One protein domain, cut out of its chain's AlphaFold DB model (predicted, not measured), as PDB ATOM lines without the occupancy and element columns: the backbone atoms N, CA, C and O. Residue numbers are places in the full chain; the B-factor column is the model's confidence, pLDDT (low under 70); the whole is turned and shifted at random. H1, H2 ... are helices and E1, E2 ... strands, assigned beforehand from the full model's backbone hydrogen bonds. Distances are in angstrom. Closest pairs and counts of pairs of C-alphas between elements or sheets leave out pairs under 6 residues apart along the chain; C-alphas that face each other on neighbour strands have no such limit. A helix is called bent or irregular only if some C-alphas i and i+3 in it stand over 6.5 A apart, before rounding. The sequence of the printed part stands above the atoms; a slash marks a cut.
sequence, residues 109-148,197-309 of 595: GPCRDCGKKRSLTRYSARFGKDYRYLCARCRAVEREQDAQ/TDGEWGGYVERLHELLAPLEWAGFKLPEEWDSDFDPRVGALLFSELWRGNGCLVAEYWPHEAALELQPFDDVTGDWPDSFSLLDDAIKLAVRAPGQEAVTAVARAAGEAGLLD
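Overview. This is residues 109 to 148 and 197 to 309 of the 595 residues of an uncharacterized protein of Streptomyces sp. A7024 (UniProt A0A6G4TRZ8). A twisted wall of five strands has helices H2 and H3 over one face, while H1 meets the opposite face with residues 136 to 140 and points away from it. The 153 printed residues hold H1, H2, E1 to E5 and H3 in that order, mixed in class; the antiparallel sheet runs E1 E2 E3 E4 E5. The whole is compact, radius of gyration of the C-alphas 14.8 A, and spans 40 by 38 by 32 A.

Arrangement. The elements are H1, residues 136 to 148; H2, 198 to 217; E1, 227 to 231; E2, 235 to 244; E3, 247 to 254; E4, 259 to 263; E5, 283 to 286; and H3, 292 to 304. H1 only just stands up from the sheet, rising 40.3 degrees; its closest C-alphas to E1 are Ala 136 and Asp 229, 5.8 A. On the opposite face H2, 9.7 A high, lies over E2 and E3. H2 is irregular, C-alphas 211 and 214 being 7.5 A apart. The strands form a meander, each the antiparallel neighbour of the one before: N 229 and O 237 are 3.2 A apart, N 240 and O 251 3.1 A, N 252 and O 261 2.8 A, N 260 and O 285 2.9 A. H3 runs along E5, 16 degrees on the local plane. H2 touches H3 with residues 210 to 215 alone, closest C-alphas Leu 211 and Val 295, 4.8 A, at a steep tilt of 45 degrees, the same way. Every O i to N i+4 pair is within hydrogen-bond range in H1 and H3, and 14 of 16 in H2.

Along the chain. H1 begins at C-alpha 136 (20.381, 15.829, -10.765) and measures 18.5 A; H2 27.3 A, E2 29.3 A, E3 23.5 A. H3, 18.1 A, ends at C-alpha 304 (5.876, -7.298, -18.332).

Size, cuts and confidence. Residues 149 to 196 are not printed; C-alphas 148 and 197 are 33.4 A apart. The link E4 to E5 is long. Residues 109 to 110, 117 to 133 and 267 to 271 are under 70 in pLDDT.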
ATOM      1  N   GLY A 109      17.326  19.805   0.465       60.12
ATOM      2  CA  GLY A 109      18.618  19.814   1.168       60.12
ATOM      3  C   GLY A 109      19.810  20.277   0.331       60.12
ATOM      4  O   GLY A 109      19.656  20.587  -0.853       60.12
ATOM      5  N   PRO A 110      21.025  20.363   0.902       66.06
ATOM      6  CA  PRO A 110      22.248  20.357   0.116       66.06
ATOM      7  C   PRO A 110      22.535  18.936  -0.385       66.06
ATOM      8  O   PRO A 110      22.382  17.962   0.348       66.06
ATOM      9  N   CYS A 111      23.005  18.808  -1.627       70.25
ATOM     10  CA  CYS A 111      23.406  17.506  -2.155       70.25
ATOM     11  C   CYS A 111      24.552  16.914  -1.315       70.25
ATOM     12  O   CYS A 111      25.575  17.583  -1.166       70.25
ATOM     13  N   ARG A 112      24.433  15.662  -0.841       74.31
ATOM     14  CA  ARG A 112      25.464  14.992  -0.019       74.31
ATOM     15  C   ARG A 112      26.843  15.035  -0.679       74.31
ATOM     16  O   ARG A 112      27.828  15.385  -0.041       74.31
ATOM     17  N   ASP A 113      26.899  14.716  -1.968       77.88
ATOM     18  CA  ASP A 113      28.172  14.486  -2.657       77.88
ATOM     19  C   ASP A 113      28.859  15.774  -3.115       77.88
ATOM     20  O   ASP A 113      30.082  15.821  -3.228       77.88
ATOM     21  N   CYS A 114      28.093  16.824  -3.428       77.88
ATOM     22  CA  CYS A 114      28.657  18.048  -4.009       77.88
ATOM     23  C   CYS A 114      28.267  19.351  -3.302       77.88
ATOM     24  O   CYS A 114      28.676  20.421  -3.749       77.88
ATOM     25  N   GLY A 115      27.456  19.291  -2.243       73.44
ATOM     26  CA  GLY A 115      27.028  20.447  -1.454       73.44
ATOM     27  C   GLY A 115      26.124  21.445  -2.187       73.44
ATOM     28  O   GLY A 115      25.871  22.529  -1.660       73.44
ATOM     29  N   LYS A 116      25.640  21.133  -3.405       77.19
ATOM     30  CA  LYS A 116      24.734  22.016  -4.167       77.19
ATOM     31  C   LYS A 116      23.494  22.304  -3.321       77.19
ATOM     32  O   LYS A 116      22.758  21.376  -2.997       77.19
ATOM     33  N   LYS A 117      23.264  23.579  -2.991       65.06
ATOM     34  CA  LYS A 117      22.061  24.033  -2.279       65.06
ATOM     35  C   LYS A 117      20.823  23.747  -3.129       65.06
ATOM     36  O   LYS A 117      20.841  24.054  -4.320       65.06
ATOM     37  N   ARG A 118      19.763  23.235  -2.498       62.50
ATOM     38  CA  ARG A 118      18.475  22.888  -3.118       62.50
ATOM     39  C   ARG A 118      18.501  21.667  -4.052       62.50
ATOM     40  O   ARG A 118      17.979  21.743  -5.162       62.50
ATOM     41  N   SER A 119      19.094  20.553  -3.623       62.75
ATOM     42  CA  SER A 119      18.827  19.248  -4.251       62.75
ATOM     43  C   SER A 119      17.351  18.854  -4.112       62.75
ATOM     44  O   SER A 119      16.628  19.441  -3.304       62.75
ATOM     45  N   LEU A 120      16.940  17.893  -4.943       58.47
ATOM     46  CA  LEU A 120      15.620  17.255  -4.980       58.47
ATOM     47  C   LEU A 120      15.007  17.098  -3.576       58.47
ATOM     48  O   LEU A 120      15.702  16.721  -2.636       58.47
ATOM     49  N   THR A 121      13.728  17.452  -3.443       49.84
ATOM     50  CA  THR A 121      12.922  17.371  -2.215       49.84
ATOM     51  C   THR A 121      12.714  15.955  -1.677       49.84
ATOM     52  O   THR A 121      12.355  15.814  -0.505       49.84
ATOM     53  N   ARG A 122      12.907  14.925  -2.511       53.53
ATOM     54  CA  ARG A 122      12.664  13.517  -2.185       53.53
ATOM     55  C   ARG A 122      13.863  12.631  -2.576       53.53
ATOM     56  O   ARG A 122      14.547  12.852  -3.577       53.53
ATOM     57  N   TYR A 123      14.136  11.657  -1.712       55.75
ATOM     58  CA  TYR A 123      15.405  10.932  -1.542       55.75
ATOM     59  C   TYR A 123      15.648   9.867  -2.615       55.75
ATOM     60  O   TYR A 123      14.719   9.411  -3.275       55.75
ATOM     61  N   SER A 124      16.899   9.424  -2.777       46.22
ATOM     62  CA  SER A 124      17.175   8.157  -3.465       46.22
ATOM     63  C   SER A 124      17.241   7.035  -2.430       46.22
ATOM     64  O   SER A 124      18.274   6.840  -1.789       46.22
ATOM     65  N   ALA A 125      16.145   6.306  -2.258       48.41
ATOM     66  CA  ALA A 125      16.185   5.003  -1.619       48.41
ATOM     67  C   ALA A 125      16.637   3.983  -2.674       48.41
ATOM     68  O   ALA A 125      15.917   3.711  -3.632       48.41
ATOM     69  N   ARG A 126      17.877   3.501  -2.566       53.16
ATOM     70  CA  ARG A 126      18.388   2.399  -3.389       53.16
ATOM     71  C   ARG A 126      18.955   1.339  -2.464       53.16
ATOM     72  O   ARG A 126      19.650   1.673  -1.508       53.16
ATOM     73  N   PHE A 127      18.706   0.085  -2.821       43.91
ATOM     74  CA  PHE A 127      19.152  -1.085  -2.077       43.91
ATOM     75  C   PHE A 127      20.646  -0.988  -1.722       43.91
ATOM     76  O   PHE A 127      21.501  -0.848  -2.603       43.91
ATOM     77  N   GLY A 128      20.958  -1.022  -0.424       48.75
ATOM     78  CA  GLY A 128      22.332  -1.009   0.094       48.75
ATOM     79  C   GLY A 128      23.045   0.351   0.096       48.75
ATOM     80  O   GLY A 128      24.275   0.383   0.187       48.75
ATOM     81  N   LYS A 129      22.328   1.477  -0.026       56.09
ATOM     82  CA  LYS A 129      22.916   2.828  -0.025       56.09
ATOM     83  C   LYS A 129      22.325   3.735   1.050       56.09
ATOM     84  O   LYS A 129      21.116   3.895   1.130       56.09
ATOM     85  N   ASP A 130      23.209   4.440   1.764       51.44
ATOM     86  CA  ASP A 130      22.811   5.408   2.794       51.44
ATOM     87  C   ASP A 130      21.875   6.503   2.271       51.44
ATOM     88  O   ASP A 130      22.082   7.068   1.187       51.44
ATOM     89  N   TYR A 131      20.922   6.878   3.116       56.38
ATOM     90  CA  TYR A 131      19.978   7.968   2.917       56.38
ATOM     91  C   TYR A 131      20.657   9.308   2.581       56.38
ATOM     92  O   TYR A 131      21.565   9.760   3.288       56.38
ATOM     93  N   ARG A 132      20.230   9.972   1.491       64.31
ATOM     94  CA  ARG A 132      20.851  11.227   1.027       64.31
ATOM     95  C   ARG A 132      20.036  12.029   0.022       64.31
ATOM     96  O   ARG A 132      19.385  11.480  -0.862       64.31
ATOM     97  N   TYR A 133      20.207  13.349   0.069       66.31
ATOM     98  CA  TYR A 133      19.806  14.221  -1.028       66.31
ATOM     99  C   TYR A 133      20.852  14.230  -2.140       66.31
ATOM    100  O   TYR A 133      22.027  14.539  -1.906       66.31
ATOM    101  N   LEU A 134      20.423  13.980  -3.375       71.31
ATOM    102  CA  LEU A 134      21.264  14.108  -4.560       71.31
ATOM    103  C   LEU A 134      20.687  15.166  -5.496       71.31
ATOM    104  O   LEU A 134      19.490  15.208  -5.759       71.31
ATOM    105  N   CYS A 135      21.549  16.042  -6.010       78.88
ATOM    106  CA  CYS A 135      21.178  16.871  -7.152       78.88
ATOM    107  C   CYS A 135      21.138  16.017  -8.424       78.88
ATOM    108  O   CYS A 135      21.752  14.946  -8.467       78.88
ATOM    109  N   ALA A 136      20.504  16.527  -9.482       81.19
ATOM    110  CA  ALA A 136      20.381  15.829 -10.765       81.19
ATOM    111  C   ALA A 136      21.724  15.252 -11.252       81.19
ATOM    112  O   ALA A 136      21.806  14.103 -11.671       81.19
ATOM    113  N   ARG A 137      22.824  16.003 -11.120       85.56
ATOM    114  CA  ARG A 137      24.153  15.540 -11.545       85.56
ATOM    115  C   ARG A 137      24.679  14.356 -10.742       85.56
ATOM    116  O   ARG A 137      25.167  13.401 -11.334       85.56
ATOM    117  N   CYS A 138      24.644  14.431  -9.413       82.00
ATOM    118  CA  CYS A 138      25.150  13.344  -8.571       82.00
ATOM    119  C   CYS A 138      24.278  12.096  -8.714       82.00
ATOM    120  O   CYS A 138      24.804  10.990  -8.760       82.00
ATOM    121  N   ARG A 139      22.972  12.284  -8.917       80.94
ATOM    122  CA  ARG A 139      22.039  11.203  -9.225       80.94
ATOM    123  C   ARG A 139      22.345  10.520 -10.561       80.94
ATOM    124  O   ARG A 139      22.381   9.299 -10.626       80.94
ATOM    125  N   ALA A 140      22.660  11.289 -11.605       81.62
ATOM    126  CA  ALA A 140      23.076  10.736 -12.896       81.62
ATOM    127  C   ALA A 140      24.381   9.921 -12.800       81.62
ATOM    128  O   ALA A 140      24.477   8.853 -13.402       81.62
ATOM    129  N   VAL A 141      25.365  10.399 -12.024       83.81
ATOM    130  CA  VAL A 141      26.621   9.666 -11.764       83.81
ATOM    131  C   VAL A 141      26.342   8.359 -11.031       83.81
ATOM    132  O   VAL A 141      26.855   7.312 -11.411       83.81
ATOM    133  N   GLU A 142      25.505   8.407  -9.999       79.38
ATOM    134  CA  GLU A 142      25.128   7.224  -9.234       79.38
ATOM    135  C   GLU A 142      24.401   6.187 -10.099       79.38
ATOM    136  O   GLU A 142      24.717   4.999 -10.059       79.38
ATOM    137  N   ARG A 143      23.483   6.646 -10.955       76.38
ATOM    138  CA  ARG A 143      22.787   5.807 -11.934       76.38
ATOM    139  C   ARG A 143      23.757   5.071 -12.859       76.38
ATOM    140  O   ARG A 143      23.524   3.904 -13.179       76.38
ATOM    141  N   GLU A 144      24.816   5.744 -13.302       80.50
ATOM    142  CA  GLU A 144      25.853   5.156 -14.151       80.50
ATOM    143  C   GLU A 144      26.710   4.140 -13.385       80.50
ATOM    144  O   GLU A 144      26.952   3.045 -13.890       80.50
ATOM    145  N   GLN A 145      27.110   4.462 -12.154       79.56
ATOM    146  CA  GLN A 145      27.869   3.550 -11.292       79.56
ATOM    147  C   GLN A 145      27.095   2.262 -11.010       79.56
ATOM    148  O   GLN A 145      27.659   1.177 -11.121       79.56
ATOM    149  N   ASP A 146      25.799   2.361 -10.732       72.25
ATOM    150  CA  ASP A 146      24.976   1.185 -10.436       72.25
ATOM    151  C   ASP A 146      24.736   0.338 -11.677       72.25
ATOM    152  O   ASP A 146      24.761  -0.888 -11.610       72.25
ATOM    153  N   ALA A 147      24.594   0.973 -12.845       71.06
ATOM    154  CA  ALA A 147      24.553   0.249 -14.109       71.06
ATOM    155  C   ALA A 147      25.861  -0.521 -14.367       71.06
ATOM    156  O   ALA A 147      25.827  -1.657 -14.841       71.06
ATOM    157  N   GLN A 148      27.013   0.074 -14.037       76.88
ATOM    158  CA  GLN A 148      28.317  -0.577 -14.164       76.88
ATOM    159  C   GLN A 148      28.482  -1.727 -13.164       76.88
ATOM    160  O   GLN A 148      28.940  -2.800 -13.553       76.88
ATOM    161  N   THR A 197      12.453  27.021 -18.574       89.75
ATOM    162  CA  THR A 197      11.416  27.982 -18.200       89.75
ATOM    163  C   THR A 197      10.239  27.272 -17.529       89.75
ATOM    164  O   THR A 197      10.068  26.064 -17.678       89.75
ATOM    165  N   ASP A 198       9.377  28.015 -16.831       88.00
ATOM    166  CA  ASP A 198       8.187  27.441 -16.177       88.00
ATOM    167  C   ASP A 198       7.265  26.714 -17.175       88.00
ATOM    168  O   ASP A 198       6.719  25.658 -16.867       88.00
ATOM    169  N   GLY A 199       7.143  27.237 -18.401       89.44
ATOM    170  CA  GLY A 199       6.382  26.584 -19.470       89.44
ATOM    171  C   GLY A 199       7.018  25.277 -19.954       89.44
ATOM    172  O   GLY A 199       6.305  24.323 -20.251       89.44
ATOM    173  N   GLU A 200       8.351  25.200 -19.994       92.00
ATOM    174  CA  GLU A 200       9.061  23.955 -20.321       92.00
ATOM    175  C   GLU A 200       8.918  22.921 -19.201       92.00
ATOM    176  O   GLU A 200       8.693  21.749 -19.493       92.00
ATOM    177  N   TRP A 201       8.967  23.343 -17.933       91.75
ATOM    178  CA  TRP A 201       8.667  22.464 -16.800       91.75
ATOM    179  C   TRP A 201       7.245  21.910 -16.860       91.75
ATOM    180  O   TRP A 201       7.073  20.701 -16.714       91.75
ATOM    181  N   GLY A 202       6.253  22.759 -17.147       89.94
ATOM    182  CA  GLY A 202       4.869  22.327 -17.358       89.94
ATOM    183  C   GLY A 202       4.762  21.265 -18.455       89.94
ATOM    184  O   GLY A 202       4.210  20.194 -18.222       89.94
ATOM    185  N   GLY A 203       5.397  21.497 -19.610       92.56
ATOM    186  CA  GLY A 203       5.423  20.520 -20.702       92.56
ATOM    187  C   GLY A 203       6.126  19.201 -20.345       92.56
ATOM    188  O   GLY A 203       5.725  18.138 -20.819       92.56
ATOM    189  N   TYR A 204       7.157  19.230 -19.493       94.00
ATOM    190  CA  TYR A 204       7.796  18.004 -19.002       94.00
ATOM    191  C   TYR A 204       6.892  17.208 -18.059       94.00
ATOM    192  O   TYR A 204       6.867  15.982 -18.166       94.00
ATOM    193  N   VAL A 205       6.149  17.883 -17.177       94.56
ATOM    194  CA  VAL A 205       5.164  17.247 -16.288       94.56
ATOM    195  C   VAL A 205       4.036  16.622 -17.107       94.56
ATOM    196  O   VAL A 205       3.764  15.436 -16.946       94.56
ATOM    197  N   GLU A 206       3.441  17.367 -18.042       93.56
ATOM    198  CA  GLU A 206       2.381  16.855 -18.925       93.56
ATOM    199  C   GLU A 206       2.838  15.606 -19.687       93.56
ATOM    200  O   GLU A 206       2.139  14.593 -19.716       93.56
ATOM    201  N   ARG A 207       4.057  15.636 -20.243       94.12
ATOM    202  CA  ARG A 207       4.625  14.478 -20.940       94.12
ATOM    203  C   ARG A 207       4.851  13.288 -20.010       94.12
ATOM    204  O   ARG A 207       4.659  12.151 -20.432       94.12
ATOM    205  N   LEU A 208       5.281  13.519 -18.774       95.75
ATOM    206  CA  LEU A 208       5.481  12.448 -17.803       95.75
ATOM    207  C   LEU A 208       4.153  11.793 -17.405       95.75
ATOM    208  O   LEU A 208       4.078  10.568 -17.377       95.75
ATOM    209  N   HIS A 209       3.100  12.584 -17.188       95.88
ATOM    210  CA  HIS A 209       1.753  12.057 -16.961       95.88
ATOM    211  C   HIS A 209       1.251  11.252 -18.165       95.88
ATOM    212  O   HIS A 209       0.747  10.151 -17.982       95.88
ATOM    213  N   GLU A 210       1.465  11.722 -19.400       95.69
ATOM    214  CA  GLU A 210       1.108  10.959 -20.607       95.69
ATOM    215  C   GLU A 210       1.825   9.596 -20.658       95.69
ATOM    216  O   GLU A 210       1.208   8.571 -20.942       95.69
ATOM    217  N   LEU A 211       3.129   9.564 -20.354       97.12
ATOM    218  CA  LEU A 211       3.920   8.330 -20.322       97.12
ATOM    219  C   LEU A 211       3.465   7.366 -19.217       97.12
ATOM    220  O   LEU A 211       3.496   6.154 -19.428       97.12
ATOM    221  N   LEU A 212       3.062   7.890 -18.055       97.50
ATOM    222  CA  LEU A 212       2.639   7.113 -16.885       97.50
ATOM    223  C   LEU A 212       1.127   6.851 -16.832       97.50
ATOM    224  O   LEU A 212       0.686   6.131 -15.940       97.50
ATOM    225  N   ALA A 213       0.343   7.353 -17.789       96.12
ATOM    226  CA  ALA A 213      -1.103   7.140 -17.859       96.12
ATOM    227  C   ALA A 213      -1.525   5.657 -17.747       96.12
ATOM    228  O   ALA A 213      -2.512   5.379 -17.068       96.12
ATOM    229  N   PRO A 214      -0.791   4.670 -18.313       96.38
ATOM    230  CA  PRO A 214      -1.102   3.258 -18.083       96.38
ATOM    231  C   PRO A 214      -0.993   2.833 -16.609       96.38
ATOM    232  O   PRO A 214      -1.794   2.026 -16.147       96.38
ATOM    233  N   LEU A 215      -0.021   3.368 -15.862       97.25
ATOM    234  CA  LEU A 215       0.114   3.104 -14.426       97.25
ATOM    235  C   LEU A 215      -0.983   3.824 -13.637       97.25
ATOM    236  O   LEU A 215      -1.565   3.235 -12.734       97.25
ATOM    237  N   GLU A 216      -1.307   5.067 -13.992       96.00
ATOM    238  CA  GLU A 216      -2.424   5.792 -13.375       96.00
ATOM    239  C   GLU A 216      -3.741   5.020 -13.527       96.00
ATOM    240  O   GLU A 216      -4.440   4.789 -12.541       96.00
ATOM    241  N   TRP A 217      -4.026   4.515 -14.735       94.94
ATOM    242  CA  TRP A 217      -5.170   3.633 -14.984       94.94
ATOM    243  C   TRP A 217      -5.121   2.360 -14.133       94.94
ATOM    244  O   TRP A 217      -6.134   1.955 -13.572       94.94
ATOM    245  N   ALA A 218      -3.937   1.768 -13.959       95.31
ATOM    246  CA  ALA A 218      -3.720   0.607 -13.096       95.31
ATOM    247  C   ALA A 218      -3.740   0.930 -11.584       95.31
ATOM    248  O   ALA A 218      -3.325   0.090 -10.779       95.31
ATOM    249  N   GLY A 219      -4.196   2.124 -11.186       94.50
ATOM    250  CA  GLY A 219      -4.448   2.510  -9.798       94.50
ATOM    251  C   GLY A 219      -3.285   3.202  -9.084       94.50
ATOM    252  O   GLY A 219      -3.361   3.412  -7.870       94.50
ATOM    253  N   PHE A 220      -2.206   3.558  -9.789       95.94
ATOM    254  CA  PHE A 220      -1.111   4.324  -9.189       95.94
ATOM    255  C   PHE A 220      -1.500   5.787  -9.009       95.94
ATOM    256  O   PHE A 220      -2.002   6.438  -9.923       95.94
ATOM    257  N   LYS A 221      -1.195   6.341  -7.834       92.50
ATOM    258  CA  LYS A 221      -1.382   7.767  -7.568       92.50
ATOM    259  C   LYS A 221      -0.214   8.552  -8.151       92.50
ATOM    260  O   LYS A 221       0.892   8.504  -7.610       92.50
ATOM    261  N   LEU A 222      -0.467   9.282  -9.234       93.81
ATOM    262  CA  LEU A 222       0.481  10.274  -9.731       93.81
ATOM    263  C   LEU A 222       0.454  11.510  -8.817       93.81
ATOM    264  O   LEU A 222      -0.625  11.922  -8.381       93.81
ATOM    265  N   PRO A 223       1.613  12.097  -8.480       88.19
ATOM    266  CA  PRO A 223       1.652  13.287  -7.642       88.19
ATOM    267  C   PRO A 223       1.137  14.513  -8.408       88.19
ATOM    268  O   PRO A 223       1.374  14.653  -9.605       88.19
ATOM    269  N   GLU A 224       0.492  15.442  -7.699       81.38
ATOM    270  CA  GLU A 224       0.124  16.755  -8.257       81.38
ATOM    271  C   GLU A 224       1.364  17.612  -8.553       81.38
ATOM    272  O   GLU A 224       1.380  18.405  -9.493       81.38
ATOM    273  N   GLU A 225       2.426  17.424  -7.763       83.00
ATOM    274  CA  GLU A 225       3.698  18.125  -7.904       83.00
ATOM    275  C   GLU A 225       4.863  17.136  -7.967       83.00
ATOM    276  O   GLU A 225       5.060  16.307  -7.074       83.00
ATOM    277  N   TRP A 226       5.668  17.261  -9.021       88.00
ATOM    278  CA  TRP A 226       6.884  16.478  -9.200       88.00
ATOM    279  C   TRP A 226       8.079  17.172  -8.568       88.00
ATOM    280  O   TRP A 226       8.307  18.373  -8.752       88.00
ATOM    281  N   ASP A 227       8.907  16.385  -7.893       84.19
ATOM    282  CA  ASP A 227      10.203  16.868  -7.466       84.19
ATOM    283  C   ASP A 227      11.091  17.107  -8.690       84.19
ATOM    284  O   ASP A 227      11.150  16.277  -9.598       84.19
ATOM    285  N   SER A 228      11.755  18.259  -8.741       86.69
ATOM    286  CA  SER A 228      12.462  18.710  -9.939       86.69
ATOM    287  C   SER A 228      13.766  19.442  -9.628       86.69
ATOM    288  O   SER A 228      13.864  20.274  -8.715       86.69
ATOM    289  N   ASP A 229      14.792  19.133 -10.423       87.19
ATOM    290  CA  ASP A 229      16.104  19.784 -10.389       87.19
ATOM    291  C   ASP A 229      16.671  19.923 -11.809       87.19
ATOM    292  O   ASP A 229      16.360  19.151 -12.718       87.19
ATOM    293  N   PHE A 230      17.532  20.919 -11.991       86.75
ATOM    294  CA  PHE A 230      18.256  21.163 -13.229       86.75
ATOM    295  C   PHE A 230      19.754  21.286 -12.956       86.75
ATOM    296  O   PHE A 230      20.198  22.034 -12.074       86.75
ATOM    297  N   ASP A 231      20.558  20.589 -13.752       88.31
ATOM    298  CA  ASP A 231      22.002  20.792 -13.809       88.31
ATOM    299  C   ASP A 231      22.456  21.017 -15.264       88.31
ATOM    300  O   ASP A 231      22.094  20.241 -16.143       88.31
ATOM    301  N   PRO A 232      23.297  22.030 -15.549       84.69
ATOM    302  CA  PRO A 232      23.731  22.340 -16.914       84.69
ATOM    303  C   PRO A 232      24.510  21.237 -17.647       84.69
ATOM    304  O   PRO A 232      24.801  21.407 -18.829       84.69
ATOM    305  N   ARG A 233      24.944  20.167 -16.966       84.44
ATOM    306  CA  ARG A 233      25.660  19.038 -17.582       84.44
ATOM    307  C   ARG A 233      24.738  17.875 -17.923       84.44
ATOM    308  O   ARG A 233      24.969  17.234 -18.939       84.44
ATOM    309  N   VAL A 234      23.746  17.602 -17.077       83.25
ATOM    310  CA  VAL A 234      22.860  16.429 -17.214       83.25
ATOM    311  C   VAL A 234      21.421  16.796 -17.593       83.25
ATOM    312  O   VAL A 234      20.648  15.937 -17.992       83.25
ATOM    313  N   GLY A 235      21.072  18.081 -17.538       89.75
ATOM    314  CA  GLY A 235      19.758  18.599 -17.897       89.75
ATOM    315  C   GLY A 235      18.761  18.591 -16.740       89.75
ATOM    316  O   GLY A 235      19.128  18.636 -15.563       89.75
ATOM    317  N   ALA A 236      17.482  18.616 -17.115       91.12
ATOM    318  CA  ALA A 236      16.340  18.549 -16.210       91.12
ATOM    319  C   ALA A 236      16.067  17.113 -15.742       91.12
ATOM    320  O   ALA A 236      16.278  16.166 -16.501       91.12
ATOM    321  N   LEU A 237      15.535  16.991 -14.530       91.62
ATOM    322  CA  LEU A 237      15.082  15.751 -13.910       91.62
ATOM    323  C   LEU A 237      13.742  15.992 -13.213       91.62
ATOM    324  O   LEU A 237      13.597  16.999 -12.518       91.62
ATOM    325  N   LEU A 238      12.812  15.053 -13.377       92.44
ATOM    326  CA  LEU A 238      11.585  14.939 -12.593       92.44
ATOM    327  C   LEU A 238      11.577  13.612 -11.833       92.44
ATOM    328  O   LEU A 238      12.006  12.588 -12.367       92.44
ATOM    329  N   PHE A 239      11.095  13.639 -10.595       89.06
ATOM    330  CA  PHE A 239      11.202  12.531  -9.659       89.06
ATOM    331  C   PHE A 239       9.975  12.415  -8.745       89.06
ATOM    332  O   PHE A 239       9.494  13.423  -8.229       89.06
ATOM    333  N   SER A 240       9.496  11.191  -8.509       89.50
ATOM    334  CA  SER A 240       8.589  10.884  -7.396       89.50
ATOM    335  C   SER A 240       8.524   9.385  -7.108       89.50
ATOM    336  O   SER A 240       8.752   8.553  -7.982       89.50
ATOM    337  N   GLU A 241       8.128   9.049  -5.888       89.38
ATOM    338  CA  GLU A 241       7.541   7.754  -5.546       89.38
ATOM    339  C   GLU A 241       6.110   7.679  -6.090       89.38
ATOM    340  O   GLU A 241       5.361   8.660  -6.001       89.38
ATOM    341  N   LEU A 242       5.741   6.531  -6.656       94.06
ATOM    342  CA  LEU A 242       4.402   6.220  -7.140       94.06
ATOM    343  C   LEU A 242       3.832   5.077  -6.307       94.06
ATOM    344  O   LEU A 242       4.390   3.979  -6.271       94.06
ATOM    345  N   TRP A 243       2.697   5.345  -5.670       93.06
ATOM    346  CA  TRP A 243       2.071   4.434  -4.722       93.06
ATOM    347  C   TRP A 243       0.814   3.807  -5.312       93.06
ATOM    348  O   TRP A 243      -0.052   4.507  -5.846       93.06
ATOM    349  N   ARG A 244       0.679   2.496  -5.124       92.50
ATOM    350  CA  ARG A 244      -0.573   1.753  -5.271       92.50
ATOM    351  C   ARG A 244      -0.643   0.766  -4.126       92.50
ATOM    352  O   ARG A 244       0.251  -0.058  -3.970       92.50
ATOM    353  N   GLY A 245      -1.687   0.837  -3.313       88.25
ATOM    354  CA  GLY A 245      -1.695  -0.039  -2.152       88.25
ATOM    355  C   GLY A 245      -0.711   0.433  -1.085       88.25
ATOM    356  O   GLY A 245      -0.601   1.631  -0.802       88.25
ATOM    357  N   ASN A 246      -0.005  -0.546  -0.531       89.62
ATOM    358  CA  ASN A 246       1.269  -0.364   0.161       89.62
ATOM    359  C   ASN A 246       2.469  -0.622  -0.777       89.62
ATOM    360  O   ASN A 246       3.620  -0.512  -0.365       89.62
ATOM    361  N   GLY A 247       2.211  -0.975  -2.036       91.94
ATOM    362  CA  GLY A 247       3.248  -1.140  -3.038       91.94
ATOM    363  C   GLY A 247       3.762   0.214  -3.510       91.94
ATOM    364  O   GLY A 247       2.982   1.129  -3.802       91.94
ATOM    365  N   CYS A 248       5.079   0.325  -3.622       92.06
ATOM    366  CA  CYS A 248       5.729   1.526  -4.114       92.06
ATOM    367  C   CYS A 248       6.782   1.198  -5.171       92.06
ATOM    368  O   CYS A 248       7.436   0.149  -5.155       92.06
ATOM    369  N   LEU A 249       6.932   2.126  -6.106       93.19
ATOM    370  CA  LEU A 249       8.066   2.206  -7.008       93.19
ATOM    371  C   LEU A 249       8.488   3.657  -7.154       93.19
ATOM    372  O   LEU A 249       7.753   4.590  -6.832       93.19
ATOM    373  N   VAL A 250       9.671   3.849  -7.705       91.12
ATOM    374  CA  VAL A 250      10.257   5.163  -7.896       91.12
ATOM    375  C   VAL A 250      10.300   5.504  -9.386       91.12
ATOM    376  O   VAL A 250      10.855   4.745 -10.172       91.12
ATOM    377  N   ALA A 251       9.748   6.649  -9.786       94.56
ATOM    378  CA  ALA A 251       9.770   7.138 -11.162       94.56
ATOM    379  C   ALA A 251      10.751   8.309 -11.328       94.56
ATOM    380  O   ALA A 251      10.660   9.327 -10.639       94.56
ATOM    381  N   GLU A 252      11.667   8.178 -12.287       94.00
ATOM    382  CA  GLU A 252      12.612   9.213 -12.705       94.00
ATOM    383  C   GLU A 252      12.476   9.502 -14.197       94.00
ATOM    384  O   GLU A 252      12.651   8.616 -15.033       94.00
ATOM    385  N   TYR A 253      12.238  10.761 -14.549       94.88
ATOM    386  CA  TYR A 253      12.151  11.200 -15.935       94.88
ATOM    387  C   TYR A 253      13.226  12.229 -16.259       94.88
ATOM    388  O   TYR A 253      13.371  13.247 -15.583       94.88
ATOM    389  N   TRP A 254      13.956  11.957 -17.337       93.62
ATOM    390  CA  TRP A 254      15.066  12.751 -17.845       93.62
ATOM    391  C   TRP A 254      14.693  13.294 -19.234       93.62
ATOM    392  O   TRP A 254      15.025  12.663 -20.246       93.62
ATOM    393  N   PRO A 255      14.011  14.456 -19.331       92.12
ATOM    394  CA  PRO A 255      13.491  14.969 -20.601       92.12
ATOM    395  C   PRO A 255      14.559  15.143 -21.687       92.12
ATOM    396  O   PRO A 255      14.311  14.873 -22.858       92.12
ATOM    397  N   HIS A 256      15.768  15.557 -21.300       89.88
ATOM    398  CA  HIS A 256      16.862  15.835 -22.236       89.88
ATOM    399  C   HIS A 256      17.476  14.558 -22.823       89.88
ATOM    400  O   HIS A 256      17.924  14.548 -23.968       89.88
ATOM    401  N   GLU A 257      17.484  13.474 -22.049       89.44
ATOM    402  CA  GLU A 257      17.923  12.152 -22.507       89.44
ATOM    403  C   GLU A 257      16.786  11.381 -23.193       89.44
ATOM    404  O   GLU A 257      17.032  10.374 -23.866       89.44
ATOM    405  N   ALA A 258      15.552  11.879 -23.032       91.06
ATOM    406  CA  ALA A 258      14.306  11.191 -23.322       91.06
ATOM    407  C   ALA A 258      14.325   9.777 -22.730       91.06
ATOM    408  O   ALA A 258      14.171   8.781 -23.441       91.06
ATOM    409  N   ALA A 259      14.564   9.713 -21.421       93.75
ATOM    410  CA  ALA A 259      14.633   8.474 -20.662       93.75
ATOM    411  C   ALA A 259      13.661   8.516 -19.479       93.75
ATOM    412  O   ALA A 259      13.614   9.506 -18.750       93.75
ATOM    413  N   LEU A 260      12.907   7.434 -19.302       96.38
ATOM    414  CA  LEU A 260      12.094   7.162 -18.121       96.38
ATOM    415  C   LEU A 260      12.683   5.939 -17.418       96.38
ATOM    416  O   LEU A 260      12.947   4.923 -18.065       96.38
ATOM    417  N   GLU A 261      12.889   6.034 -16.113       94.75
ATOM    418  CA  GLU A 261      13.357   4.936 -15.279       94.75
ATOM    419  C   GLU A 261      12.341   4.672 -14.167       94.75
ATOM    420  O   GLU A 261      11.981   5.584 -13.423       94.75
ATOM    421  N   LEU A 262      11.871   3.428 -14.076       95.06
ATOM    422  CA  LEU A 262      11.071   2.932 -12.958       95.06
ATOM    423  C   LEU A 262      11.980   2.068 -12.096       95.06
ATOM    424  O   LEU A 262      12.652   1.184 -12.619       95.06
ATOM    425  N   GLN A 263      12.042   2.330 -10.802       90.38
ATOM    426  CA  GLN A 263      13.020   1.719  -9.912       90.38
ATOM    427  C   GLN A 263      12.345   1.053  -8.720       90.38
ATOM    428  O   GLN A 263      11.253   1.479  -8.324       90.38
ATOM    429  N   PRO A 264      13.018   0.052  -8.128       86.88
ATOM    430  CA  PRO A 264      12.670  -0.443  -6.811       86.88
ATOM    431  C   PRO A 264      12.563   0.699  -5.802       86.88
ATOM    432  O   PRO A 264      13.218   1.737  -5.916       86.88
ATOM    433  N   PHE A 265      11.725   0.466  -4.810       84.06
ATOM    434  CA  PHE A 265      11.518   1.317  -3.654       84.06
ATOM    435  C   PHE A 265      12.048   0.574  -2.435       84.06
ATOM    436  O   PHE A 265      11.867  -0.635  -2.330       84.06
ATOM    437  N   ASP A 266      12.676   1.301  -1.525       70.88
ATOM    438  CA  ASP A 266      13.205   0.757  -0.285       70.88
ATOM    439  C   ASP A 266      12.789   1.700   0.848       70.88
ATOM    440  O   ASP A 266      13.089   2.897   0.805       70.88
ATOM    441  N   ASP A 267      12.055   1.203   1.843       66.75
ATOM    442  CA  ASP A 267      11.651   2.017   2.992       66.75
ATOM    443  C   ASP A 267      12.785   2.083   4.010       66.75
ATOM    444  O   ASP A 267      12.643   1.663   5.147       66.75
ATOM    445  N   VAL A 268      13.925   2.645   3.624       57.31
ATOM    446  CA  VAL A 268      15.134   2.705   4.468       57.31
ATOM    447  C   VAL A 268      14.867   3.352   5.842       57.31
ATOM    448  O   VAL A 268      15.570   3.087   6.812       57.31
ATOM    449  N   THR A 269      13.841   4.201   5.947       54.00
ATOM    450  CA  THR A 269      13.429   4.878   7.187       54.00
ATOM    451  C   THR A 269      12.539   4.027   8.104       54.00
ATOM    452  O   THR A 269      12.395   4.325   9.295       54.00
ATOM    453  N   GLY A 270      11.918   2.971   7.574       61.06
ATOM    454  CA  GLY A 270      10.828   2.259   8.239       61.06
ATOM    455  C   GLY A 270       9.642   3.183   8.547       61.06
ATOM    456  O   GLY A 270       9.011   3.036   9.596       61.06
ATOM    457  N   ASP A 271       9.426   4.199   7.704       61.22
ATOM    458  CA  ASP A 271       8.331   5.172   7.824       61.22
ATOM    459  C   ASP A 271       7.019   4.594   7.295       61.22
ATOM    460  O   ASP A 271       5.928   5.023   7.677       61.22
ATOM    461  N   TRP A 272       7.148   3.612   6.414       73.44
ATOM    462  CA  TRP A 272       6.090   2.892   5.748       73.44
ATOM    463  C   TRP A 272       6.293   1.402   6.020       73.44
ATOM    464  O   TRP A 272       6.531   0.644   5.080       73.44
ATOM    465  N   PRO A 273       6.200   0.954   7.285       70.19
ATOM    466  CA  PRO A 273       6.492  -0.431   7.633       70.19
ATOM    467  C   PRO A 273       5.654  -1.407   6.794       70.19
ATOM    468  O   PRO A 273       6.148  -2.395   6.275       70.19
ATOM    469  N   ASP A 274       4.403  -1.086   6.483       76.38
ATOM    470  CA  ASP A 274       3.579  -1.989   5.670       76.38
ATOM    471  C   ASP A 274       3.921  -1.991   4.167       76.38
ATOM    472  O   ASP A 274       3.262  -2.691   3.390       76.38
ATOM    473  N   SER A 275       4.899  -1.187   3.735       84.12
ATOM    474  CA  SER A 275       5.268  -1.019   2.331       84.12
ATOM    475  C   SER A 275       6.196  -2.101   1.809       84.12
ATOM    476  O   SER A 275       6.944  -2.746   2.539       84.12
ATOM    477  N   PHE A 276       6.134  -2.312   0.501       86.50
ATOM    478  CA  PHE A 276       6.999  -3.244  -0.204       86.50
ATOM    479  C   PHE A 276       7.302  -2.712  -1.600       86.50
ATOM    480  O   PHE A 276       6.533  -1.932  -2.182       86.50
ATOM    481  N   SER A 277       8.422  -3.156  -2.168       88.88
ATOM    482  CA  SER A 277       8.753  -2.778  -3.532       88.88
ATOM    483  C   SER A 277       7.924  -3.541  -4.559       88.88
ATOM    484  O   SER A 277       7.718  -4.751  -4.460       88.88
ATOM    485  N   LEU A 278       7.484  -2.826  -5.591       92.31
ATOM    486  CA  LEU A 278       6.813  -3.409  -6.752       92.31
ATOM    487  C   LEU A 278       7.782  -3.878  -7.843       92.31
ATOM    488  O   LEU A 278       7.336  -4.476  -8.824       92.31
ATOM    489  N   LEU A 279       9.079  -3.608  -7.688       91.06
ATOM    490  CA  LEU A 279      10.128  -3.969  -8.633       91.06
ATOM    491  C   LEU A 279      11.329  -4.535  -7.881       91.06
ATOM    492  O   LEU A 279      11.755  -3.957  -6.889       91.06
ATOM    493  N   ASP A 280      11.909  -5.611  -8.403       85.00
ATOM    494  CA  ASP A 280      13.191  -6.126  -7.904       85.00
ATOM    495  C   ASP A 280      14.363  -5.401  -8.589       85.00
ATOM    496  O   ASP A 280      15.383  -5.109  -7.973       85.00
ATOM    497  N   ASP A 281      14.174  -5.035  -9.863       85.38
ATOM    498  CA  ASP A 281      15.164  -4.389 -10.721       85.38
ATOM    499  C   ASP A 281      14.619  -3.109 -11.366       85.38
ATOM    500  O   ASP A 281      13.420  -2.950 -11.609       85.38
ATOM    501  N   ALA A 282      15.528  -2.193 -11.710       89.06
ATOM    502  CA  ALA A 282      15.179  -0.976 -12.431       89.06
ATOM    503  C   ALA A 282      14.831  -1.248 -13.907       89.06
ATOM    504  O   ALA A 282      15.566  -1.922 -14.633       89.06
ATOM    505  N   ILE A 283      13.758  -0.624 -14.387       93.31
ATOM    506  CA  ILE A 283      13.308  -0.641 -15.779       93.31
ATOM    507  C   ILE A 283      13.692   0.684 -16.430       93.31
ATOM    508  O   ILE A 283      13.174   1.738 -16.066       93.31
ATOM    509  N   LYS A 284      14.568   0.632 -17.435       93.69
ATOM    510  CA  LYS A 284      15.026   1.808 -18.190       93.69
ATOM    511  C   LYS A 284      14.399   1.838 -19.576       93.69
ATOM    512  O   LYS A 284      14.555   0.897 -20.354       93.69
ATOM    513  N   LEU A 285      13.728   2.936 -19.906       94.38
ATOM    514  CA  LEU A 285      12.971   3.097 -21.143       94.38
ATOM    515  C   LEU A 285      13.435   4.332 -21.908       94.38
ATOM    516  O   LEU A 285      13.421   5.448 -21.393       94.38
ATOM    517  N   ALA A 286      13.797   4.137 -23.175       92.94
ATOM    518  CA  ALA A 286      14.001   5.240 -24.102       92.94
ATOM    519  C   ALA A 286      12.636   5.732 -24.609       92.94
ATOM    520  O   ALA A 286      11.954   5.037 -25.359       92.94
ATOM    521  N   VAL A 287      12.262   6.952 -24.238       90.56
ATOM    522  CA  VAL A 287      10.976   7.597 -24.557       90.56
ATOM    523  C   VAL A 287      11.140   8.724 -25.586       90.56
ATOM    524  O   VAL A 287      10.416   9.715 -25.580       90.56
ATOM    525  N   ARG A 288      12.111   8.558 -26.500       82.31
ATOM    526  CA  ARG A 288      12.418   9.492 -27.604       82.31
ATOM    527  C   ARG A 288      11.282   9.640 -28.610       82.31
ATOM    528  O   ARG A 288      11.169  10.692 -29.234       82.31
ATOM    529  N   ALA A 289      10.501   8.580 -28.813       73.12
ATOM    530  CA  ALA A 289       9.376   8.611 -29.734       73.12
ATOM    531  C   ALA A 289       8.294   9.558 -29.179       73.12
ATOM    532  O   ALA A 289       7.886   9.400 -28.025       73.12
ATOM    533  N   PRO A 290       7.837  10.561 -29.944       72.56
ATOM    534  CA  PRO A 290       6.744  11.413 -29.503       72.56
ATOM    535  C   PRO A 290       5.412  10.645 -29.507       72.56
ATOM    536  O   PRO A 290       5.201   9.742 -30.315       72.56
ATOM    537  N   GLY A 291       4.498  11.043 -28.621       80.69
ATOM    538  CA  GLY A 291       3.121  10.551 -28.597       80.69
ATOM    539  C   GLY A 291       2.977   9.082 -28.188       80.69
ATOM    540  O   GLY A 291       3.751   8.571 -27.371       80.69
ATOM    541  N   GLN A 292       1.975   8.425 -28.783       87.62
ATOM    542  CA  GLN A 292       1.436   7.127 -28.368       87.62
ATOM    543  C   GLN A 292       2.452   5.978 -28.384       87.62
ATOM    544  O   GLN A 292       2.354   5.075 -27.563       87.62
ATOM    545  N   GLU A 293       3.448   5.995 -29.275       90.06
ATOM    546  CA  GLU A 293       4.427   4.901 -29.372       90.06
ATOM    547  C   GLU A 293       5.239   4.727 -28.083       90.06
ATOM    548  O   GLU A 293       5.455   3.601 -27.629       90.06
ATOM    549  N   ALA A 294       5.661   5.832 -27.459       92.12
ATOM    550  CA  ALA A 294       6.374   5.765 -26.188       92.12
ATOM    551  C   ALA A 294       5.450   5.325 -25.049       92.12
ATOM    552  O   ALA A 294       5.870   4.516 -24.228       92.12
ATOM    553  N   VAL A 295       4.194   5.780 -25.034       95.00
ATOM    554  CA  VAL A 295       3.190   5.338 -24.053       95.00
ATOM    555  C   VAL A 295       2.974   3.828 -24.160       95.00
ATOM    556  O   VAL A 295       3.030   3.120 -23.160       95.00
ATOM    557  N   THR A 296       2.835   3.296 -25.378       92.12
ATOM    558  CA  THR A 296       2.734   1.850 -25.624       92.12
ATOM    559  C   THR A 296       3.996   1.102 -25.189       92.12
ATOM    560  O   THR A 296       3.902   0.000 -24.646       92.12
ATOM    561  N   ALA A 297       5.186   1.677 -25.387       92.94
ATOM    562  CA  ALA A 297       6.431   1.076 -24.914       92.94
ATOM    563  C   ALA A 297       6.500   1.015 -23.378       92.94
ATOM    564  O   ALA A 297       6.913  -0.018 -22.845       92.94
ATOM    565  N   VAL A 298       6.055   2.073 -22.685       96.00
ATOM    566  CA  VAL A 298       5.938   2.106 -21.219       96.00
ATOM    567  C   VAL A 298       4.908   1.090 -20.742       96.00
ATOM    568  O   VAL A 298       5.247   0.254 -19.910       96.00
ATOM    569  N   ALA A 299       3.703   1.076 -21.320       95.56
ATOM    570  CA  ALA A 299       2.658   0.107 -20.990       95.56
ATOM    571  C   ALA A 299       3.150  -1.338 -21.148       95.56
ATOM    572  O   ALA A 299       2.936  -2.172 -20.276       95.56
ATOM    573  N   ARG A 300       3.878  -1.640 -22.231       93.69
ATOM    574  CA  ARG A 300       4.442  -2.976 -22.456       93.69
ATOM    575  C   ARG A 300       5.452  -3.367 -21.377       93.69
ATOM    576  O   ARG A 300       5.411  -4.501 -20.910       93.69
ATOM    577  N   ALA A 301       6.357  -2.462 -21.013       95.69
ATOM    578  CA  ALA A 301       7.373  -2.734 -20.001       95.69
ATOM    579  C   ALA A 301       6.769  -2.844 -18.592       95.69
ATOM    580  O   ALA A 301       7.103  -3.766 -17.854       95.69
ATOM    581  N   ALA A 302       5.832  -1.955 -18.253       96.62
ATOM    582  CA  ALA A 302       5.079  -1.995 -17.004       96.62
ATOM    583  C   ALA A 302       4.240  -3.276 -16.894       96.62
ATOM    584  O   ALA A 302       4.252  -3.930 -15.854       96.62
ATOM    585  N   GLY A 303       3.572  -3.667 -17.983       95.19
ATOM    586  CA  GLY A 303       2.849  -4.927 -18.085       95.19
ATOM    587  C   GLY A 303       3.778  -6.107 -17.837       95.19
ATOM    588  O   GLY A 303       3.529  -6.883 -16.933       95.19
ATOM    589  N   GLU A 304       4.903  -6.213 -18.546       93.94
ATOM    590  CA  GLU A 304       5.876  -7.298 -18.332       93.94
ATOM    591  C   GLU A 304       6.413  -7.383 -16.893       93.94
ATOM    592  O   GLU A 304       6.669  -8.484 -16.403       93.94
ATOM    593  N   ALA A 305       6.533  -6.253 -16.200       94.19
ATOM    594  CA  ALA A 305       6.922  -6.184 -14.793       94.19
ATOM    595  C   ALA A 305       5.764  -6.412 -13.798       94.19
ATOM    596  O   ALA A 305       5.949  -6.268 -12.591       94.19
ATOM    597  N   GLY A 306       4.561  -6.733 -14.286       94.69
ATOM    598  CA  GLY A 306       3.369  -6.965 -13.467       94.69
ATOM    599  C   GLY A 306       2.773  -5.713 -12.828       94.69
ATOM    600  O   GLY A 306       1.886  -5.827 -11.991       94.69
ATOM    601  N   LEU A 307       3.215  -4.517 -13.223       96.44
ATOM    602  CA  LEU A 307       2.725  -3.262 -12.649       96.44
ATOM    603  C   LEU A 307       1.297  -2.938 -13.103       96.44
ATOM    604  O   LEU A 307       0.586  -2.221 -12.411       96.44
ATOM    605  N   LEU A 308       0.852  -3.465 -14.244       96.56
ATOM    606  CA  LEU A 308      -0.506  -3.227 -14.750       96.56
ATOM    607  C   LEU A 308      -1.554  -4.214 -14.209       96.56
ATOM    608  O   LEU A 308      -2.739  -4.010 -14.438       96.56
ATOM    609  N   ASP A 309      -1.131  -5.252 -13.485       95.12
ATOM    610  CA  ASP A 309      -2.033  -6.201 -12.824       95.12
ATOM    611  C   ASP A 309      -2.194  -5.866 -11.343       95.12
ATOM    612  O   ASP A 309      -1.416  -5.086 -10.782       95.12
TER     613      ASP A 309